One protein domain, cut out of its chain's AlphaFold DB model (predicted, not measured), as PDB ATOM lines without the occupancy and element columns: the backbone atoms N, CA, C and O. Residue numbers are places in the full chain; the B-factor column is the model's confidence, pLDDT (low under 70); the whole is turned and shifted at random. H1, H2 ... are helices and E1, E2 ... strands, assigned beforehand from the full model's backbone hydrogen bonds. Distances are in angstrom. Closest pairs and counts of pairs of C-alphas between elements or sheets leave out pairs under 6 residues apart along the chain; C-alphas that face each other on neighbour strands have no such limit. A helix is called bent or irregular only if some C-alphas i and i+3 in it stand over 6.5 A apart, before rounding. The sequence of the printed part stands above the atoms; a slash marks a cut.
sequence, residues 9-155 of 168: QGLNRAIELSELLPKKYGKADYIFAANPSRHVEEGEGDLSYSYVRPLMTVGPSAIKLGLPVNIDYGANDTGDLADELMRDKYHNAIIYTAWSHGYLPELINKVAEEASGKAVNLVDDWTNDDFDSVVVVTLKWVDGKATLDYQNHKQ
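This is residues 9 to 155 of the 168 residues of an uncharacterized protein of Pseudomonas syringae (UniProt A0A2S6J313). A small parallel strand pair, E1 and E4, lies near the middle, with H2 packed on it and H1 packed on H2; towards the opposite side H3 packs on H4, and H4 packs on a long hairpin, E5 and E6, which passes near E4. A second, small hairpin, E2 and E3, lies at one end of the long axis, which runs from its tip at Gly 45 to the tip of the long hairpin at Asp 143. The printed part has 147 residues with four named helices and six named strands, in the order H1 E1 E2 E3 H2 H3 E4 H4 E5 E6; the class is mixed, and the strands form three two-stranded sheets, E1 with E4 parallel, E2 with E3 and E5 with E6 antiparallel. The whole is compact, with a radius of gyration of the C-alphas of 15.3 A, and elongated in outline, spanning 53 by 32 by 27 A.

H1, residues 9 to 25, begins with C-alpha 9 at (57.103, 24.719, 235.132), is 22.7 A long and has a kink of 40 degrees near residue 19. E1 is residues 30 to 33, E2 39 to 42 and E3 47 to 50. H2, residues 53 to 65, is 19.2 A long, and H3 is residues 78 to 85. E4 is residues 95 to 98, with C-alpha 95 at (36.581, 19.087, 223.442). H4, residues 101 to 116, is 23.2 A long. E5, residues 133 to 142, is 29.0 A long; E6, residues 145 to 154, is 29.5 A long and ends at C-alpha 154, (46.487, 11.971, 236.629).

H1 and H2 touch, closest at the C-alphas of Ser 18 and Ser 61, 4.1 A, at a steep tilt of 49 degrees, the same way. The closest C-alphas of E1 and H2 are Ala 33 and Leu 55, 5.2 A. E1 and E4 are parallel, with N 32 and O 96 at 2.9 A. In the hairpin E2 and E3, N 40 and O 49 are 2.8 A apart. H3 and H4 touch, closest at the C-alphas of Thr 78 and Leu 107, 4.8 A, at a steep tilt of 49 degrees. The closest C-alphas of H4 and E6 are Ala 115 and Ala 146, 5.2 A. In the hairpin E5 and E6, N 138 and O 149 are 2.8 A apart. E4 and E5 are near each other, while H1 and E5 are apart. Every O i to N i+4 pair is within hydrogen-bond range in H3, against 11 of 13 in H1, 7 of 9 in H2 and 10 of 12 in H4. H2 is irregular, C-alphas 57 and 60 being 7.1 A apart, and so is H4, C-alphas 102 and 105 being 7.2 A apart.

The C-alphas of Gly 45 and Asp 143 are the farthest apart, 54.8 A. The printed part has no cut. The links H2 to H3 and H4 to E5 are long. The mean pLDDT of the printed part is 94.9, and no printed residue is under 70.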
ATOM      1  N   GLN A   9      57.560  26.102 234.983       95.69
ATOM      2  CA  GLN A   9      57.103  24.719 235.132       95.69
ATOM      3  C   GLN A   9      55.714  24.490 234.515       95.69
ATOM      4  O   GLN A   9      55.510  23.531 233.772       95.69
ATOM      5  N   GLY A  10      54.768  25.400 234.757       95.94
ATOM      6  CA  GLY A  10      53.435  25.363 234.164       95.94
ATOM      7  C   GLY A  10      53.467  25.497 232.642       95.94
ATOM      8  O   GLY A  10      52.726  24.793 231.960       95.94
ATOM      9  N   LEU A  11      54.352  26.342 232.101       96.94
ATOM     10  CA  LEU A  11      54.564  26.468 230.656       96.94
ATOM     11  C   LEU A  11      55.140  25.176 230.054       96.94
ATOM     12  O   LEU A  11      54.632  24.710 229.037       96.94
ATOM     13  N   ASN A  12      56.143  24.569 230.694       96.94
ATOM     14  CA  ASN A  12      56.698  23.279 230.271       96.94
ATOM     15  C   ASN A  12      55.620  22.194 230.252       96.94
ATOM     16  O   ASN A  12      55.448  21.508 229.246       96.94
ATOM     17  N   ARG A  13      54.816  22.110 231.318       97.25
ATOM     18  CA  ARG A  13      53.681  21.188 231.374       97.25
ATOM     19  C   ARG A  13      52.674  21.463 230.255       97.25
ATOM     20  O   ARG A  13      52.240  20.526 229.600       97.25
ATOM     21  N   ALA A  14      52.311  22.720 229.995       97.75
ATOM     22  CA  ALA A  14      51.387  23.068 228.911       97.75
ATOM     23  C   ALA A  14      51.906  22.620 227.529       97.75
ATOM     24  O   ALA A  14      51.133  22.131 226.704       97.75
ATOM     25  N   ILE A  15      53.219  22.716 227.292       97.19
ATOM     26  CA  ILE A  15      53.861  22.188 226.080       97.19
ATOM     27  C   ILE A  15      53.742  20.658 226.032       97.19
ATOM     28  O   ILE A  15      53.322  20.116 225.009       97.19
ATOM     29  N   GLU A  16      54.028  19.953 227.126       97.25
ATOM     30  CA  GLU A  16      53.893  18.489 227.202       97.25
ATOM     31  C   GLU A  16      52.445  18.010 227.005       97.25
ATOM     32  O   GLU A  16      52.208  16.986 226.359       97.25
ATOM     33  N   LEU A  17      51.450  18.773 227.472       97.81
ATOM     34  CA  LEU A  17      50.033  18.477 227.230       97.81
ATOM     35  C   LEU A  17      49.673  18.472 225.743       97.81
ATOM     36  O   LEU A  17      48.829  17.672 225.334       97.81
ATOM     37  N   SER A  18      50.346  19.286 224.926       97.94
ATOM     38  CA  SER A  18      50.144  19.290 223.471       97.94
ATOM     39  C   SER A  18      50.572  17.976 222.797       97.94
ATOM     40  O   SER A  18      50.140  17.666 221.682       97.94
ATOM     41  N   GLU A  19      51.405  17.169 223.461       97.69
ATOM     42  CA  GLU A  19      51.753  15.801 223.058       97.69
ATOM     43  C   GLU A  19      50.839  14.768 223.729       97.69
ATOM     44  O   GLU A  19      50.326  13.852 223.079       97.69
ATOM     45  N   LEU A  20      50.639  14.906 225.043       97.50
ATOM     46  CA  LEU A  20      49.984  13.897 225.869       97.50
ATOM     47  C   LEU A  20      48.489  13.788 225.578       97.50
ATOM     48  O   LEU A  20      47.990  12.666 225.436       97.50
ATOM     49  N   LEU A  21      47.771  14.914 225.492       97.88
ATOM     50  CA  LEU A  21      46.313  14.888 225.354       97.88
ATOM     51  C   LEU A  21      45.881  14.207 224.045       97.88
ATOM     52  O   LEU A  21      45.101  13.253 224.128       97.88
ATOM     53  N   PRO A  22      46.440  14.553 222.863       97.94
ATOM     54  CA  PRO A  22      46.059  13.890 221.619       97.94
ATOM     55  C   PRO A  22      46.395  12.399 221.602       97.94
ATOM     56  O   PRO A  22      45.650  11.602 221.036       97.94
ATOM     57  N   LYS A  23      47.511  12.012 222.231       97.69
ATOM     58  CA  LYS A  23      47.950  10.615 222.310       97.69
ATOM     59  C   LYS A  23      47.039   9.768 223.200       97.69
ATOM     60  O   LYS A  23      46.825   8.598 222.895       97.69
ATOM     61  N   LYS A  24      46.555  10.327 224.313       97.12
ATOM     62  CA  LYS A  24      45.793   9.586 225.331       97.12
ATOM     63  C   LYS A  24      44.283   9.639 225.108       97.12
ATOM     64  O   LYS A  24      43.612   8.645 225.362       97.12
ATOM     65  N   TYR A  25      43.768  10.775 224.641       96.75
ATOM     66  CA  TYR A  25      42.330  11.044 224.560       96.75
ATOM     67  C   TYR A  25      41.832  11.285 223.130       96.75
ATOM     68  O   TYR A  25      40.629  11.368 222.924       96.75
ATOM     69  N   GLY A  26      42.735  11.355 222.147       98.06
ATOM     70  CA  GLY A  26      42.424  11.763 220.777       98.06
ATOM     71  C   GLY A  26      42.565  13.272 220.587       98.06
ATOM     72  O   GLY A  26      42.573  14.032 221.556       98.06
ATOM     73  N   LYS A  27      42.748  13.708 219.336       98.56
ATOM     74  CA  LYS A  27      42.891  15.132 218.991       98.56
ATOM     75  C   LYS A  27      41.597  15.870 219.316       98.56
ATOM     76  O   LYS A  27      40.531  15.349 219.018       98.56
ATOM     77  N   ALA A  28      41.709  17.067 219.884       98.75
ATOM     78  CA  ALA A  28      40.553  17.938 220.023       98.75
ATOM     79  C   ALA A  28      40.010  18.345 218.649       98.75
ATOM     80  O   ALA A  28      40.783  18.516 217.706       98.75
ATOM     81  N   ASP A  29      38.702  18.552 218.591       98.81
ATOM     82  CA  ASP A  29      37.994  19.229 217.506       98.81
ATOM     83  C   ASP A  29      37.674  20.682 217.897       98.81
ATOM     84  O   ASP A  29      37.634  21.568 217.044       98.81
ATOM     85  N   TYR A  30      37.506  20.941 219.202       98.81
ATOM     86  CA  TYR A  30      37.240  22.265 219.767       98.81
ATOM     87  C   TYR A  30      38.031  22.487 221.057       98.81
ATOM     88  O   TYR A  30      38.309  21.548 221.809       98.81
ATOM     89  N   ILE A  31      38.382  23.745 221.328       98.81
ATOM     90  CA  ILE A  31      39.141  24.130 222.518       98.81
ATOM     91  C   ILE A  31      38.504  25.363 223.151       98.81
ATOM     92  O   ILE A  31      38.268  26.359 222.468       98.81
ATOM     93  N   PHE A  32      38.286  25.301 224.463       98.75
ATOM     94  CA  PHE A  32      37.783  26.401 225.277       98.75
ATOM     95  C   PHE A  32      38.768  26.749 226.388       98.75
ATOM     96  O   PHE A  32      39.407  25.874 226.984       98.75
ATOM     97  N   ALA A  33      38.846  28.034 226.704       98.50
ATOM     98  CA  ALA A  33      39.514  28.527 227.895       98.50
ATOM     99  C   ALA A  33      38.694  29.651 228.524       98.50
ATOM    100  O   ALA A  33      38.024  30.395 227.812       98.50
ATOM    101  N   ALA A  34      38.781  29.797 229.846       97.69
ATOM    102  CA  ALA A  34      38.120  30.908 230.525       97.69
ATOM    103  C   ALA A  34      38.596  32.251 229.961       97.69
ATOM    104  O   ALA A  34      39.800  32.461 229.768       97.69
ATOM    105  N   ASN A  35      37.648  33.158 229.733       96.81
ATOM    106  CA  ASN A  35      37.916  34.499 229.249       96.81
ATOM    107  C   ASN A  35      38.913  35.213 230.190       96.81
ATOM    108  O   ASN A  35      38.659  35.310 231.397       96.81
ATOM    109  N   PRO A  36      40.033  35.745 229.667       95.38
ATOM    110  CA  PRO A  36      41.095  36.321 230.490       95.38
ATOM    111  C   PRO A  36      40.795  37.739 231.006       95.38
ATOM    112  O   PRO A  36      41.668  38.352 231.616       95.38
ATOM    113  N   SER A  37      39.597  38.290 230.763       91.69
ATOM    114  CA  SER A  37      39.201  39.625 231.244       91.69
ATOM    115  C   SER A  37      39.042  39.706 232.769       91.69
ATOM    116  O   SER A  37      39.146  40.793 233.348       91.69
ATOM    117  N   ARG A  38      38.839  38.564 233.443       89.31
ATOM    118  CA  ARG A  38      38.837  38.481 234.907       89.31
ATOM    119  C   ARG A  38      40.227  38.787 235.466       89.31
ATOM    120  O   ARG A  38      41.236  38.354 234.915       89.31
ATOM    121  N   HIS A  39      40.254  39.458 236.614       90.50
ATOM    122  CA  HIS A  39      41.473  39.666 237.385       90.50
ATOM    123  C   HIS A  39      41.527  38.753 238.615       90.50
ATOM    124  O   HIS A  39      40.493  38.337 239.149       90.50
ATOM    125  N   VAL A  40      42.743  38.422 239.038       87.62
ATOM    126  CA  VAL A  40      43.050  37.731 240.292       87.62
ATOM    127  C   VAL A  40      43.957  38.619 241.134       87.62
ATOM    128  O   VAL A  40      44.911  39.189 240.609       87.62
ATOM    129  N   GLU A  41      43.650  38.718 242.426       89.75
ATOM    130  CA  GLU A  41      44.514  39.378 243.403       89.75
ATOM    131  C   GLU A  41      45.527  38.351 243.906       89.75
ATOM    132  O   GLU A  41      45.169  37.364 244.552       89.75
ATOM    133  N   GLU A  42      46.788  38.533 243.534       86.56
ATOM    134  CA  GLU A  42      47.880  37.671 243.965       86.56
ATOM    135  C   GLU A  42      49.215  38.416 243.891       86.56
ATOM    136  O   GLU A  42      49.311  39.539 243.405       86.56
ATOM    137  N   GLY A  43      50.282  37.797 244.381       79.69
ATOM    138  CA  GLY A  43      51.607  38.399 244.301       79.69
ATOM    139  C   GLY A  43      51.949  39.288 245.493       79.69
ATOM    140  O   GLY A  43      51.338  39.192 246.553       79.69
ATOM    141  N   GLU A  44      52.999  40.095 245.353       80.12
ATOM    142  CA  GLU A  44      53.422  40.998 246.423       80.12
ATOM    143  C   GLU A  44      52.420  42.146 246.544       80.12
ATOM    144  O   GLU A  44      52.201  42.873 245.579       80.12
ATOM    145  N   GLY A  45      51.815  42.293 247.724       83.69
ATOM    146  CA  GLY A  45      50.828  43.341 247.986       83.69
ATOM    147  C   GLY A  45      49.433  43.077 247.413       83.69
ATOM    148  O   GLY A  45      48.682  44.039 247.302       83.69
ATOM    149  N   ASP A  46      49.107  41.821 247.066       83.94
ATOM    150  CA  ASP A  46      47.814  41.413 246.491       83.94
ATOM    151  C   ASP A  46      47.426  42.294 245.298       83.94
ATOM    152  O   ASP A  46      46.408  42.977 245.301       83.94
ATOM    153  N   LEU A  47      48.311  42.334 244.299       88.38
ATOM    154  CA  LEU A  47      48.096  43.114 243.087       88.38
ATOM    155  C   LEU A  47      47.138  42.388 242.138       88.38
ATOM    156  O   LEU A  47      47.134  41.161 242.029       88.38
ATOM    157  N   SER A  48      46.387  43.188 241.385       92.88
ATOM    158  CA  SER A  48      45.399  42.710 240.425       92.88
ATOM    159  C   SER A  48      46.049  42.378 239.079       92.88
ATOM    160  O   SER A  48      46.583  43.263 238.405       92.88
ATOM    161  N   TYR A  49      45.981  41.114 238.656       92.31
ATOM    162  CA  TYR A  49      46.516  40.642 237.371       92.31
ATOM    163  C   TYR A  49      45.444  39.965 236.525       92.31
ATOM    164  O   TYR A  49      44.608  39.231 237.048       92.31
ATOM    165  N   SER A  50      45.500  40.132 235.202       94.19
ATOM    166  CA  SER A  50      44.630  39.389 234.282       94.19
ATOM    167  C   SER A  50      44.860  37.880 234.408       94.19
ATOM    168  O   SER A  50      45.994  37.400 234.357       94.19
ATOM    169  N   TYR A  51      43.782  37.111 234.541       94.31
ATOM    170  CA  TYR A  51      43.852  35.667 234.747       94.31
ATOM    171  C   TYR A  51      43.987  34.914 233.419       94.31
ATOM    172  O   TYR A  51      43.027  34.383 232.865       94.31
ATOM    173  N   VAL A  52      45.212  34.856 232.899       96.81
ATOM    174  CA  VAL A  52      45.528  34.263 231.586       96.81
ATOM    175  C   VAL A  52      45.901  32.776 231.648       96.81
ATOM    176  O   VAL A  52      46.052  32.139 230.603       96.81
ATOM    177  N   ARG A  53      46.044  32.186 232.847       95.88
ATOM    178  CA  ARG A  53      46.505  30.790 233.028       95.88
ATOM    179  C   ARG A  53      45.725  29.754 232.207       95.88
ATOM    180  O   ARG A  53      46.388  28.907 231.603       95.88
ATOM    181  N   PRO A  54      44.376  29.783 232.141       97.44
ATOM    182  CA  PRO A  54      43.631  28.800 231.357       97.44
ATOM    183  C   PRO A  54      43.993  28.860 229.871       97.44
ATOM    184  O   PRO A  54      44.334  27.837 229.281       97.44
ATOM    185  N   LEU A  55      44.041  30.069 229.300       98.19
ATOM    186  CA  LEU A  55      44.426  30.289 227.906       98.19
ATOM    187  C   LEU A  55      45.863  29.827 227.632       98.19
ATOM    188  O   LEU A  55      46.112  29.120 226.657       98.19
ATOM    189  N   MET A  56      46.807  30.155 228.518       98.19
ATOM    190  CA  MET A  56      48.199  29.703 228.398       98.19
ATOM    191  C   MET A  56      48.352  28.179 228.531       98.19
ATOM    192  O   MET A  56      49.301  27.620 227.989       98.19
ATOM    193  N   THR A  57      47.434  27.503 229.229       98.00
ATOM    194  CA  THR A  57      47.474  26.043 229.424       98.00
ATOM    195  C   THR A  57      47.082  25.291 228.153       98.00
ATOM    196  O   THR A  57      47.736  24.312 227.799       98.00
ATOM    197  N   VAL A  58      46.041  25.742 227.443       98.44
ATOM    198  CA  VAL A  58      45.587  25.092 226.194       98.44
ATOM    199  C   VAL A  58      46.243  25.655 224.939       98.44
ATOM    200  O   VAL A  58      46.212  24.996 223.902       98.44
ATOM    201  N   GLY A  59      46.863  26.836 225.022       98.56
ATOM    202  CA  GLY A  59      47.511  27.516 223.898       98.56
ATOM    203  C   GLY A  59      48.456  26.621 223.085       98.56
ATOM    204  O   GLY A  59      48.263  26.518 221.873       98.56
ATOM    205  N   PRO A  60      49.426  25.913 223.704       98.56
ATOM    206  CA  PRO A  60      50.312  25.004 222.973       98.56
ATOM    207  C   PRO A  60      49.563  23.895 222.220       98.56
ATOM    208  O   PRO A  60      49.864  23.629 221.055       98.56
ATOM    209  N   SER A  61      48.547  23.286 222.843       98.62
ATOM    210  CA  SER A  61      47.688  22.279 222.202       98.62
ATOM    211  C   SER A  61      46.922  22.860 221.015       98.62
ATOM    212  O   SER A  61      46.891  22.244 219.953       98.62
ATOM    213  N   ALA A  62      46.350  24.057 221.164       98.81
ATOM    214  CA  ALA A  62      45.608  24.737 220.107       98.81
ATOM    215  C   ALA A  62      46.490  25.068 218.898       98.81
ATOM    216  O   ALA A  62      46.144  24.717 217.771       98.81
ATOM    217  N   ILE A  63      47.673  25.646 219.137       98.69
ATOM    218  CA  ILE A  63      48.653  25.965 218.089       98.69
ATOM    219  C   ILE A  63      49.052  24.700 217.333       98.69
ATOM    220  O   ILE A  63      49.026  24.673 216.104       98.69
ATOM    221  N   LYS A  64      49.389  23.633 218.060       98.38
ATOM    222  CA  LYS A  64      49.849  22.387 217.452       98.38
ATOM    223  C   LYS A  64      48.761  21.662 216.658       98.38
ATOM    224  O   LYS A  64      49.063  21.018 215.655       98.38
ATOM    225  N   LEU A  65      47.509  21.749 217.103       98.50
ATOM    226  CA  LEU A  65      46.360  21.176 216.398       98.50
ATOM    227  C   LEU A  65      45.828  22.091 215.280       98.50
ATOM    228  O   LEU A  65      45.022  21.633 214.476       98.50
ATOM    229  N   GLY A  66      46.288  23.344 215.197       98.50
ATOM    230  CA  GLY A  66      45.801  24.328 214.228       98.50
ATOM    231  C   GLY A  66      44.369  24.795 214.509       98.50
ATOM    232  O   GLY A  66      43.636  25.099 213.570       98.50
ATOM    233  N   LEU A  67      43.962  24.819 215.782       98.75
ATOM    234  CA  LEU A  67      42.601  25.146 216.213       98.75
ATOM    235  C   LEU A  67      42.531  26.522 216.888       98.75
ATOM    236  O   LEU A  67      43.465  26.907 217.597       98.75
ATOM    237  N   PRO A  68      41.418  27.261 216.724       98.50
ATOM    238  CA  PRO A  68      41.149  28.435 217.541       98.50
ATOM    239  C   PRO A  68      40.827  28.030 218.988       98.50
ATOM    240  O   PRO A  68      40.362  26.920 219.250       98.50
ATOM    241  N   VAL A  69      41.025  28.963 219.921       98.75
ATOM    242  CA  VAL A  69      40.538  28.839 221.301       98.75
ATOM    243  C   VAL A  69      39.310  29.729 221.451       98.75
ATOM    244  O   VAL A  69      39.407  30.938 221.241       98.75
ATOM    245  N   ASN A  70      38.164  29.146 221.805       98.62
ATOM    246  CA  ASN A  70      36.989  29.915 222.198       98.62
ATOM    247  C   ASN A  70      37.193  30.452 223.626       98.62
ATOM    248  O   ASN A  70      37.532  29.696 224.539       98.62
ATOM    249  N   ILE A  71      37.003  31.760 223.790       98.12
ATOM    250  CA  ILE A  71      37.150  32.482 225.061       98.12
ATOM    251  C   ILE A  71      35.908  33.324 225.377       98.12
ATOM    252  O   ILE A  71      36.005  34.326 226.080       98.12
ATOM    253  N   ASP A  72      34.747  32.963 224.833       98.19
ATOM    254  CA  ASP A  72      33.530  33.775 224.944       98.19
ATOM    255  C   ASP A  72      32.934  33.752 226.364       98.19
ATOM    256  O   ASP A  72      32.167  34.642 226.719       98.19
ATOM    257  N   TYR A  73      33.341  32.784 227.191       98.00
ATOM    258  CA  TYR A  73      32.788  32.508 228.519       98.00
ATOM    259  C   TYR A  73      33.793  32.852 229.624       98.00
ATOM    260  O   TYR A  73      34.943  32.399 229.604       98.00
ATOM    261  N   GLY A  74      33.380  33.653 230.603       95.81
ATOM    262  CA  GLY A  74      34.135  33.946 231.819       95.81
ATOM    263  C   GLY A  74      34.107  32.783 232.807       95.81
ATOM    264  O   GLY A  74      33.249  31.917 232.731       95.81
ATOM    265  N   ALA A  75      35.040  32.756 233.765       93.81
ATOM    266  CA  ALA A  75      35.219  31.618 234.677       93.81
ATOM    267  C   ALA A  75      33.950  31.219 235.469       93.81
ATOM    268  O   ALA A  75      33.794  30.060 235.835       93.81
ATOM    269  N   ASN A  76      33.063  32.172 235.736       94.62
ATOM    270  CA  ASN A  76      31.805  31.985 236.457       94.62
ATOM    271  C   ASN A  76      30.598  31.715 235.536       94.62
ATOM    272  O   ASN A  76      29.499  31.532 236.046       94.62
ATOM    273  N   ASP A  77      30.782  31.690 234.214       97.00
ATOM    274  CA  ASP A  77      29.720  31.445 233.225       97.00
ATOM    275  C   ASP A  77      29.590  29.933 232.950       97.00
ATOM    276  O   ASP A  77      29.515  29.467 231.814       97.00
ATOM    277  N   THR A  78      29.643  29.138 234.021       96.50
ATOM    278  CA  THR A  78      29.665  27.666 234.003       96.50
ATOM    279  C   THR A  78      28.406  27.076 233.373       96.50
ATOM    280  O   THR A  78      28.509  26.097 232.640       96.50
ATOM    281  N   GLY A  79      27.240  27.682 233.627       97.50
ATOM    282  CA  GLY A  79      25.963  27.304 233.017       97.50
ATOM    283  C   GLY A  79      25.935  27.582 231.516       97.50
ATOM    284  O   GLY A  79      25.699  26.668 230.739       97.50
ATOM    285  N   ASP A  80      26.283  28.801 231.099       98.06
ATOM    286  CA  ASP A  80      26.285  29.173 229.677       98.06
ATOM    287  C   ASP A  80      27.272  28.318 228.858       98.06
ATOM    288  O   ASP A  80      27.002  27.968 227.706       98.06
ATOM    289  N   LEU A  81      28.420  27.956 229.448       98.19
ATOM    290  CA  LEU A  81      29.361  27.028 228.821       98.19
ATOM    291  C   LEU A  81      28.814  25.594 228.784       98.19
ATOM    292  O   LEU A  81      29.012  24.913 227.781       98.19
ATOM    293  N   ALA A  82      28.149  25.117 229.839       97.50
ATOM    294  CA  ALA A  82      27.528  23.793 229.832       97.50
ATOM    295  C   ALA A  82      26.461  23.690 228.725       97.50
ATOM    296  O   ALA A  82      26.584  22.810 227.866       97.50
ATOM    297  N   ASP A  83      25.564  24.678 228.639       97.50
ATOM    298  CA  ASP A  83      24.539  24.791 227.594       97.50
ATOM    299  C   ASP A  83      25.160  24.781 226.186       97.50
ATOM    300  O   ASP A  83      24.678  24.108 225.267       97.50
ATOM    301  N   GLU A  84      26.266  25.511 225.995       98.12
ATOM    302  CA  GLU A  84      27.003  25.505 224.734       98.12
ATOM    303  C   GLU A  84      27.508  24.097 224.407       98.12
ATOM    304  O   GLU A  84      27.271  23.617 223.297       98.12
ATOM    305  N   LEU A  85      28.143  23.406 225.357       96.88
ATOM    306  CA  LEU A  85      28.698  22.061 225.163       96.88
ATOM    307  C   LEU A  85      27.632  20.997 224.843       96.88
ATOM    308  O   LEU A  85      27.983  19.956 224.284       96.88
ATOM    309  N   MET A  86      26.348  21.249 225.129       95.50
ATOM    310  CA  MET A  86      25.232  20.352 224.783       95.50
ATOM    311  C   MET A  86      24.749  20.467 223.332       95.50
ATOM    312  O   MET A  86      23.889  19.697 222.904       95.50
ATOM    313  N   ARG A  87      25.255  21.421 222.544       95.75
ATOM    314  CA  ARG A  87      24.771  21.641 221.172       95.75
ATOM    315  C   ARG A  87      25.161  20.508 220.220       95.75
ATOM    316  O   ARG A  87      26.306  20.062 220.207       95.75
ATOM    317  N   ASP A  88      24.270  20.206 219.272       95.06
ATOM    318  CA  ASP A  88      24.448  19.145 218.264       95.06
ATOM    319  C   ASP A  88      25.782  19.188 217.494       95.06
ATOM    320  O   ASP A  88      26.313  18.149 217.106       95.06
ATOM    321  N   LYS A  89      26.362  20.380 217.281       95.94
ATOM    322  CA  LYS A  89      27.663  20.540 216.598       95.94
ATOM    323  C   LYS A  89      28.846  19.896 217.340       95.94
ATOM    324  O   LYS A  89      29.910  19.730 216.743       95.94
ATOM    325  N   TYR A  90      28.665  19.570 218.617       96.56
ATOM    326  CA  TYR A  90      29.647  18.917 219.478       96.56
ATOM    327  C   TYR A  90      29.425  17.409 219.601       96.56
ATOM    328  O   TYR A  90      30.226  16.705 220.218       96.56
ATOM    329  N   HIS A  91      28.366  16.873 218.992       94.31
ATOM    330  CA  HIS A  91      28.162  15.433 218.958       94.31
ATOM    331  C   HIS A  91      29.282  14.773 218.144       94.31
ATOM    332  O   HIS A  91      29.591  15.194 217.031       94.31
ATOM    333  N   ASN A  92      29.874  13.713 218.703       94.19
ATOM    334  CA  ASN A  92      31.049  13.019 218.159       94.19
ATOM    335  C   ASN A  92      32.328  13.875 218.076       94.19
ATOM    336  O   ASN A  92      33.183  13.591 217.239       94.19
ATOM    337  N   ALA A  93      32.470  14.883 218.940       97.69
ATOM    338  CA  ALA A  93      33.672  15.703 219.042       97.69
ATOM    339  C   ALA A  93      34.438  15.454 220.351       97.69
ATOM    340  O   ALA A  93      33.851  15.127 221.385       97.69
ATOM    341  N   ILE A  94      35.752  15.670 220.320       98.62
ATOM    342  CA  ILE A  94      36.594  15.795 221.512       98.62
ATOM    343  C   ILE A  94      36.794  17.279 221.796       98.62
ATOM    344  O   ILE A  94      37.271  18.037 220.949       98.62
ATOM    345  N   ILE A  95      36.467  17.694 223.015       98.69
ATOM    346  CA  ILE A  95      36.581  19.087 223.442       98.69
ATOM    347  C   ILE A  95      37.606  19.172 224.561       98.69
ATOM    348  O   ILE A  95      37.503  18.463 225.560       98.69
ATOM    349  N   TYR A  96      38.597  20.045 224.400       98.69
ATOM    350  CA  TYR A  96      39.493  20.397 225.497       98.69
ATOM    351  C   TYR A  96      39.008  21.676 226.162       98.69
ATOM    352  O   TYR A  96      38.753  22.675 225.490       98.69
ATOM    353  N   THR A  97      38.931  21.662 227.486       98.12
ATOM    354  CA  THR A  97      38.582  22.830 228.292       98.12
ATOM    355  C   THR A  97      39.672  23.068 229.333       98.12
ATOM    356  O   THR A  97      40.195  22.129 229.937       98.12
ATOM    357  N   ALA A  98      40.056  24.328 229.537       97.69
ATOM    358  CA  ALA A  98      40.872  24.733 230.678       97.69
ATOM    359  C   ALA A  98      40.187  25.858 231.433       97.69
ATOM    360  O   ALA A  98      39.740  26.839 230.841       97.69
ATOM    361  N   TRP A  99      40.131  25.723 232.754       95.88
ATOM    362  CA  TRP A  99      39.311  26.575 233.601       95.88
ATOM    363  C   TRP A  99      39.963  26.828 234.961       95.88
ATOM    364  O   TRP A  99      40.988  26.234 235.296       95.88
ATOM    365  N   SER A 100      39.378  27.732 235.745       91.62
ATOM    366  CA  SER A 100      39.820  28.013 237.116       91.62
ATOM    367  C   SER A 100      39.385  26.895 238.064       91.62
ATOM    368  O   SER A 100      38.216  26.518 238.042       91.62
ATOM    369  N   HIS A 101      40.279  26.434 238.948       91.25
ATOM    370  CA  HIS A 101      40.000  25.368 239.928       91.25
ATOM    371  C   HIS A 101      38.722  25.630 240.739       91.25
ATOM    372  O   HIS A 101      37.882  24.747 240.837       91.25
ATOM    373  N   GLY A 102      38.499  26.869 241.194       92.44
ATOM    374  CA  GLY A 102      37.298  27.228 241.959       92.44
ATOM    375  C   GLY A 102      35.962  27.139 241.204       92.44
ATOM    376  O   GLY A 102      34.923  27.230 241.841       92.44
ATOM    377  N   TYR A 103      35.972  26.964 239.878       95.25
ATOM    378  CA  TYR A 103      34.762  26.830 239.052       95.25
ATOM    379  C   TYR A 103      34.715  25.510 238.262       95.25
ATOM    380  O   TYR A 103      33.701  25.198 237.642       95.25
ATOM    381  N   LEU A 104      35.798  24.721 238.267       94.44
ATOM    382  CA  LEU A 104      35.853  23.426 237.581       94.44
ATOM    383  C   LEU A 104      34.808  22.431 238.114       94.44
ATOM    384  O   LEU A 104      34.100  21.862 237.281       94.44
ATOM    385  N   PRO A 105      34.664  22.225 239.443       95.75
ATOM    386  CA  PRO A 105      33.636  21.334 239.984       95.75
ATOM    387  C   PRO A 105      32.229  21.719 239.520       95.75
ATOM    388  O   PRO A 105      31.473  20.874 239.050       95.75
ATOM    389  N   GLU A 106      31.907  23.013 239.571       96.56
ATOM    390  CA  GLU A 106      30.609  23.531 239.145       96.56
ATOM    391  C   GLU A 106      30.351  23.274 237.655       96.56
ATOM    392  O   GLU A 106      29.307  22.726 237.311       96.56
ATOM    393  N   LEU A 107      31.313  23.590 236.780       97.31
ATOM    394  CA  LEU A 107      31.204  23.329 235.342       97.31
ATOM    395  C   LEU A 107      31.000  21.837 235.039       97.31
ATOM    396  O   LEU A 107      30.117  21.477 234.264       97.31
ATOM    397  N   ILE A 108      31.802  20.959 235.650       96.75
ATOM    398  CA  ILE A 108      31.716  19.505 235.437       96.75
ATOM    399  C   ILE A 108      30.344  18.982 235.867       96.75
ATOM    400  O   ILE A 108      29.724  18.198 235.145       96.75
ATOM    401  N   ASN A 109      29.862  19.428 237.028       96.94
ATOM    402  CA  ASN A 109      28.563  19.022 237.546       96.94
ATOM    403  C   ASN A 109      27.423  19.570 236.678       96.94
ATOM    404  O   ASN A 109      26.507  18.816 236.375       96.94
ATOM    405  N   LYS A 110      27.505  20.813 236.181       96.62
ATOM    406  CA  LYS A 110      26.520  21.387 235.246       96.62
ATOM    407  C   LYS A 110      26.403  20.584 233.952       96.62
ATOM    408  O   LYS A 110      25.306  20.163 233.594       96.62
ATOM    409  N   VAL A 111      27.535  20.256 233.326       96.12
ATOM    410  CA  VAL A 111      27.577  19.386 232.137       96.12
ATOM    411  C   VAL A 111      26.954  18.015 232.428       96.12
ATOM    412  O   VAL A 111      26.213  17.471 231.609       96.12
ATOM    413  N   ALA A 112      27.228  17.437 233.601       95.69
ATOM    414  CA  ALA A 112      26.665  16.149 233.999       95.69
ATOM    415  C   ALA A 112      25.150  16.213 234.269       95.69
ATOM    416  O   ALA A 112      24.419  15.278 233.923       95.69
ATOM    417  N   GLU A 113      24.673  17.299 234.880       95.31
ATOM    418  CA  GLU A 113      23.256  17.555 235.136       95.31
ATOM    419  C   GLU A 113      22.471  17.672 233.830       95.31
ATOM    420  O   GLU A 113      21.471  16.973 233.650       95.31
ATOM    421  N   GLU A 114      22.958  18.490 232.898       93.81
ATOM    422  CA  GLU A 114      22.330  18.699 231.592       93.81
ATOM    423  C   GLU A 114      22.311  17.417 230.762       93.81
ATOM    424  O   GLU A 114      21.258  17.016 230.261       93.81
ATOM    425  N   ALA A 115      23.440  16.706 230.696       92.75
ATOM    426  CA  ALA A 115      23.525  15.459 229.948       92.75
ATOM    427  C   ALA A 115      22.612  14.359 230.516       92.75
ATOM    428  O   ALA A 115      22.050  13.563 229.765       92.75
ATOM    429  N   SER A 116      22.477  14.275 231.842       91.56
ATOM    430  CA  SER A 116      21.704  13.209 232.492       91.56
ATOM    431  C   SER A 116      20.231  13.559 232.736       91.56
ATOM    432  O   SER A 116      19.437  12.660 233.033       91.56
ATOM    433  N   GLY A 117      19.858  14.838 232.631       90.81
ATOM    434  CA  GLY A 117      18.514  15.346 232.914       90.81
ATOM    435  C   GLY A 117      18.111  15.281 234.394       90.81
ATOM    436  O   GLY A 117      16.918  15.284 234.704       90.81
ATOM    437  N   LYS A 118      19.072  15.164 235.317       91.00
ATOM    438  CA  LYS A 118      18.839  15.098 236.771       91.00
ATOM    439  C   LYS A 118      20.019  15.695 237.537       91.00
ATOM    440  O   LYS A 118      21.107  15.804 236.992       91.00
ATOM    441  N   ALA A 119      19.819  16.006 238.816       91.06
ATOM    442  CA  ALA A 119      20.904  16.444 239.690       91.06
ATOM    443  C   ALA A 119      22.012  15.375 239.764       91.06
ATOM    444  O   ALA A 119      21.738  14.209 240.079       91.06
ATOM    445  N   VAL A 120      23.251  15.773 239.476       92.00
ATOM    446  CA  VAL A 120      24.446  14.923 239.510       92.00
ATOM    447  C   VAL A 120      25.585  15.711 240.140       92.00
ATOM    448  O   VAL A 120      25.800  16.873 239.823       92.00
ATOM    449  N   ASN A 121      26.335  15.046 241.014       93.88
ATOM    450  CA  ASN A 121      27.555  15.578 241.596       93.88
ATOM    451  C   ASN A 121      28.682  14.556 241.384       93.88
ATOM    452  O   ASN A 121      28.671  13.482 241.986       93.88
ATOM    453  N   LEU A 122      29.579  14.855 240.444       93.19
ATOM    454  CA  LEU A 122      30.741  14.035 240.090       93.19
ATOM    455  C   LEU A 122      32.006  14.486 240.822       93.19
ATOM    456  O   LEU A 122      32.890  13.668 241.083       93.19
ATOM    457  N   VAL A 123      32.116  15.790 241.084       93.56
ATOM    458  CA  VAL A 123      33.296  16.431 241.664       93.56
ATOM    459  C   VAL A 123      32.832  17.427 242.717       93.56
ATOM    460  O   VAL A 123      32.164  18.402 242.387       93.56
ATOM    461  N   ASP A 124      33.212  17.189 243.972       91.25
ATOM    462  CA  ASP A 124      32.889  18.084 245.090       91.25
ATOM    463  C   ASP A 124      33.822  19.300 245.146       91.25
ATOM    464  O   ASP A 124      33.379  20.420 245.389       91.25
ATOM    465  N   ASP A 125      35.120  19.076 244.931       92.62
ATOM    466  CA  ASP A 125      36.164  20.090 245.076       92.62
ATOM    467  C   ASP A 125      37.343  19.818 244.131       92.62
ATOM    468  O   ASP A 125      37.576  18.683 243.699       92.62
ATOM    469  N   TRP A 126      38.099  20.872 243.828       93.50
ATOM    470  CA  TRP A 126      39.366  20.815 243.107       93.50
ATOM    471  C   TRP A 126      40.421  21.577 243.905       93.50
ATOM    472  O   TRP A 126      40.447  22.810 243.900       93.50
ATOM    473  N   THR A 127      41.306  20.846 244.585       91.19
ATOM    474  CA  THR A 127      42.257  21.458 245.517       91.19
ATOM    475  C   THR A 127      43.214  22.417 244.805       91.19
ATOM    476  O   THR A 127      43.618  22.206 243.659       91.19
ATOM    477  N   ASN A 128      43.604  23.488 245.500       85.88
ATOM    478  CA  ASN A 128      44.421  24.571 244.935       85.88
ATOM    479  C   ASN A 128      45.802  24.119 244.422       85.88
ATOM    480  O   ASN A 128      46.424  24.830 243.634       85.88
ATOM    481  N   ASP A 129      46.297  22.979 244.898       88.31
ATOM    482  CA  ASP A 129      47.578  22.372 244.541       88.31
ATOM    483  C   ASP A 129      47.458  21.246 243.497       88.31
ATOM    484  O   ASP A 129      48.475  20.696 243.060       88.31
ATOM    485  N   ASP A 130      46.243  20.914 243.044       92.06
ATOM    486  CA  ASP A 130      46.037  19.907 242.008       92.06
ATOM    487  C   ASP A 130      46.154  20.506 240.604       92.06
ATOM    488  O   ASP A 130      45.180  20.915 239.968       92.06
ATOM    489  N   PHE A 131      47.378  20.517 240.087       90.56
ATOM    490  CA  PHE A 131      47.654  20.921 238.711       90.56
ATOM    491  C   PHE A 131      47.649  19.755 237.718       90.56
ATOM    492  O   PHE A 131      47.825  20.008 236.533       90.56
ATOM    493  N   ASP A 132      47.453  18.502 238.142       92.69
ATOM    494  CA  ASP A 132      47.736  17.305 237.321       92.69
ATOM    495  C   ASP A 132      46.503  16.497 236.922       92.69
ATOM    496  O   ASP A 132      46.589  15.599 236.078       92.69
ATOM    497  N   SER A 133      45.360  16.775 237.543       95.06
ATOM    498  CA  SER A 133      44.117  16.086 237.215       95.06
ATOM    499  C   SER A 133      43.591  16.463 235.830       95.06
ATOM    500  O   SER A 133      43.631  17.614 235.396       95.06
ATOM    501  N   VAL A 134      43.039  15.462 235.150       96.06
ATOM    502  CA  VAL A 134      42.181  15.591 233.971       96.06
ATOM    503  C   VAL A 134      40.916  14.815 234.260       96.06
ATOM    504  O   VAL A 134      40.945  13.588 234.378       96.06
ATOM    505  N   VAL A 135      39.809  15.539 234.327       96.75
ATOM    506  CA  VAL A 135      38.481  14.943 234.314       96.75
ATOM    507  C   VAL A 135      38.054  14.746 232.866       96.75
ATOM    508  O   VAL A 135      38.111  15.672 232.059       96.75
ATOM    509  N   VAL A 136      37.633  13.528 232.539       97.50
ATOM    510  CA  VAL A 136      37.054  13.172 231.245       97.50
ATOM    511  C   VAL A 136      35.588  12.849 231.460       97.50
ATOM    512  O   VAL A 136      35.248  11.920 232.192       97.50
ATOM    513  N   VAL A 137      34.732  13.613 230.789       96.75
ATOM    514  CA  VAL A 137      33.290  13.396 230.750       96.75
ATOM    515  C   VAL A 137      32.927  12.947 229.340       96.75
ATOM    516  O   VAL A 137      33.099  13.700 228.386       96.75
ATOM    517  N   THR A 138      32.462  11.708 229.191       96.88
ATOM    518  CA  THR A 138      32.068  11.155 227.889       96.88
ATOM    519  C   THR A 138      30.554  11.124 227.777       96.88
ATOM    520  O   THR A 138      29.886  10.439 228.552       96.88
ATOM    521  N   LEU A 139      30.026  11.822 226.772       95.44
ATOM    522  CA  LEU A 139      28.600  11.860 226.465       95.44
ATOM    523  C   LEU A 139      28.298  10.964 225.265       95.44
ATOM    524  O   LEU A 139      28.828  11.167 224.171       95.44
ATOM    525  N   LYS A 140      27.439   9.966 225.462       93.75
ATOM    526  CA  LYS A 140      26.947   9.090 224.392       93.75
ATOM    527  C   LYS A 140      25.511   9.459 224.064       93.75
ATOM    528  O   LYS A 140      24.613   9.190 224.861       93.75
ATOM    529  N   TRP A 141      25.321  10.044 222.889       92.44
ATOM    530  CA  TRP A 141      24.032  10.519 222.402       92.44
ATOM    531  C   TRP A 141      23.280   9.418 221.647       92.44
ATOM    532  O   TRP A 141      23.813   8.831 220.706       92.44
ATOM    533  N   VAL A 142      22.037   9.152 222.046       90.12
ATOM    534  CA  VAL A 142      21.100   8.240 221.371       90.12
ATOM    535  C   VAL A 142      19.729   8.906 221.347       90.12
ATOM    536  O   VAL A 142      19.206   9.266 222.398       90.12
ATOM    537  N   ASP A 143      19.160   9.105 220.157       87.94
ATOM    538  CA  ASP A 143      17.845   9.739 219.959       87.94
ATOM    539  C   ASP A 143      17.678  11.073 220.723       87.94
ATOM    540  O   ASP A 143      16.648  11.337 221.345       87.94
ATOM    541  N   GLY A 144      18.728  11.904 220.717       83.69
ATOM    542  CA  GLY A 144      18.748  13.208 221.393       83.69
ATOM    543  C   GLY A 144      18.908  13.147 222.917       83.69
ATOM    544  O   GLY A 144      18.802  14.173 223.580       83.69
ATOM    545  N   LYS A 145      19.165  11.965 223.490       85.81
ATOM    546  CA  LYS A 145      19.441  11.786 224.921       85.81
ATOM    547  C   LYS A 145      20.890  11.384 225.135       85.81
ATOM    548  O   LYS A 145      21.359  10.428 224.515       85.81
ATOM    549  N   ALA A 146      21.579  12.072 226.036       91.38
ATOM    550  CA  ALA A 146      22.924  11.696 226.437       91.38
ATOM    551  C   ALA A 146      22.898  10.665 227.575       91.38
ATOM    552  O   ALA A 146      22.055  10.673 228.470       91.38
ATOM    553  N   THR A 147      23.865   9.757 227.539       89.12
ATOM    554  CA  THR A 147      24.313   9.004 228.712       89.12
ATOM    555  C   THR A 147      25.745   9.403 229.028       89.12
ATOM    556  O   THR A 147      26.493   9.799 228.137       89.12
ATOM    557  N   LEU A 148      26.105   9.316 230.303       93.31
ATOM    558  CA  LEU A 148      27.302   9.923 230.868       93.31
ATOM    559  C   LEU A 148      28.253   8.841 231.395       93.31
ATOM    560  O   LEU A 148      27.829   7.984 232.172       93.31
ATOM    561  N   ASP A 149      29.525   8.917 231.014       94.69
ATOM    562  CA  ASP A 149      30.641   8.237 231.684       94.69
ATOM    563  C   ASP A 149      31.632   9.280 232.216       94.69
ATOM    564  O   ASP A 149      31.835  10.325 231.590       94.69
ATOM    565  N   TYR A 150      32.238   9.002 233.369       95.19
ATOM    566  CA  TYR A 150      33.134   9.923 234.065       95.19
ATOM    567  C   TYR A 150      34.408   9.215 234.505       95.19
ATOM    568  O   TYR A 150      34.365   8.134 235.098       95.19
ATOM    569  N   GLN A 151      35.546   9.860 234.258       96.50
ATOM    570  CA  GLN A 151      36.857   9.376 234.667       96.50
ATOM    571  C   GLN A 151      37.707  10.533 235.191       96.50
ATOM    572  O   GLN A 151      37.728  11.612 234.605       96.50
ATOM    573  N   ASN A 152      38.456  10.293 236.268       95.38
ATOM    574  CA  ASN A 152      39.439  11.235 236.799       95.38
ATOM    575  C   ASN A 152      40.836  10.623 236.694       95.38
ATOM    576  O   ASN A 152      41.119   9.582 237.291       95.38
ATOM    577  N   HIS A 153      41.693  11.240 235.884       95.25
ATOM    578  CA  HIS A 153      43.034  10.759 235.577       95.25
ATOM    579  C   HIS A 153      44.095  11.734 236.078       95.25
ATOM    580  O   HIS A 153      43.933  12.943 235.971       95.25
ATOM    581  N   LYS A 154      45.248  11.199 236.482       94.44
ATOM    582  CA  LYS A 154      46.487  11.971 236.629       94.44
ATOM    583  C   LYS A 154      47.279  11.970 235.320       94.44
ATOM    584  O   LYS A 154      47.349  10.944 234.624       94.44
ATOM    585  N   GLN A 155      47.837  13.118 234.950       92.81
ATOM    586  CA  GLN A 155      48.718  13.250 233.783       92.81
ATOM    587  C   GLN A 155      50.149  12.810 234.112       92.81
ATOM    588  O   GLN A 155      50.855  12.352 233.216       92.81
TER     589      GLN A 155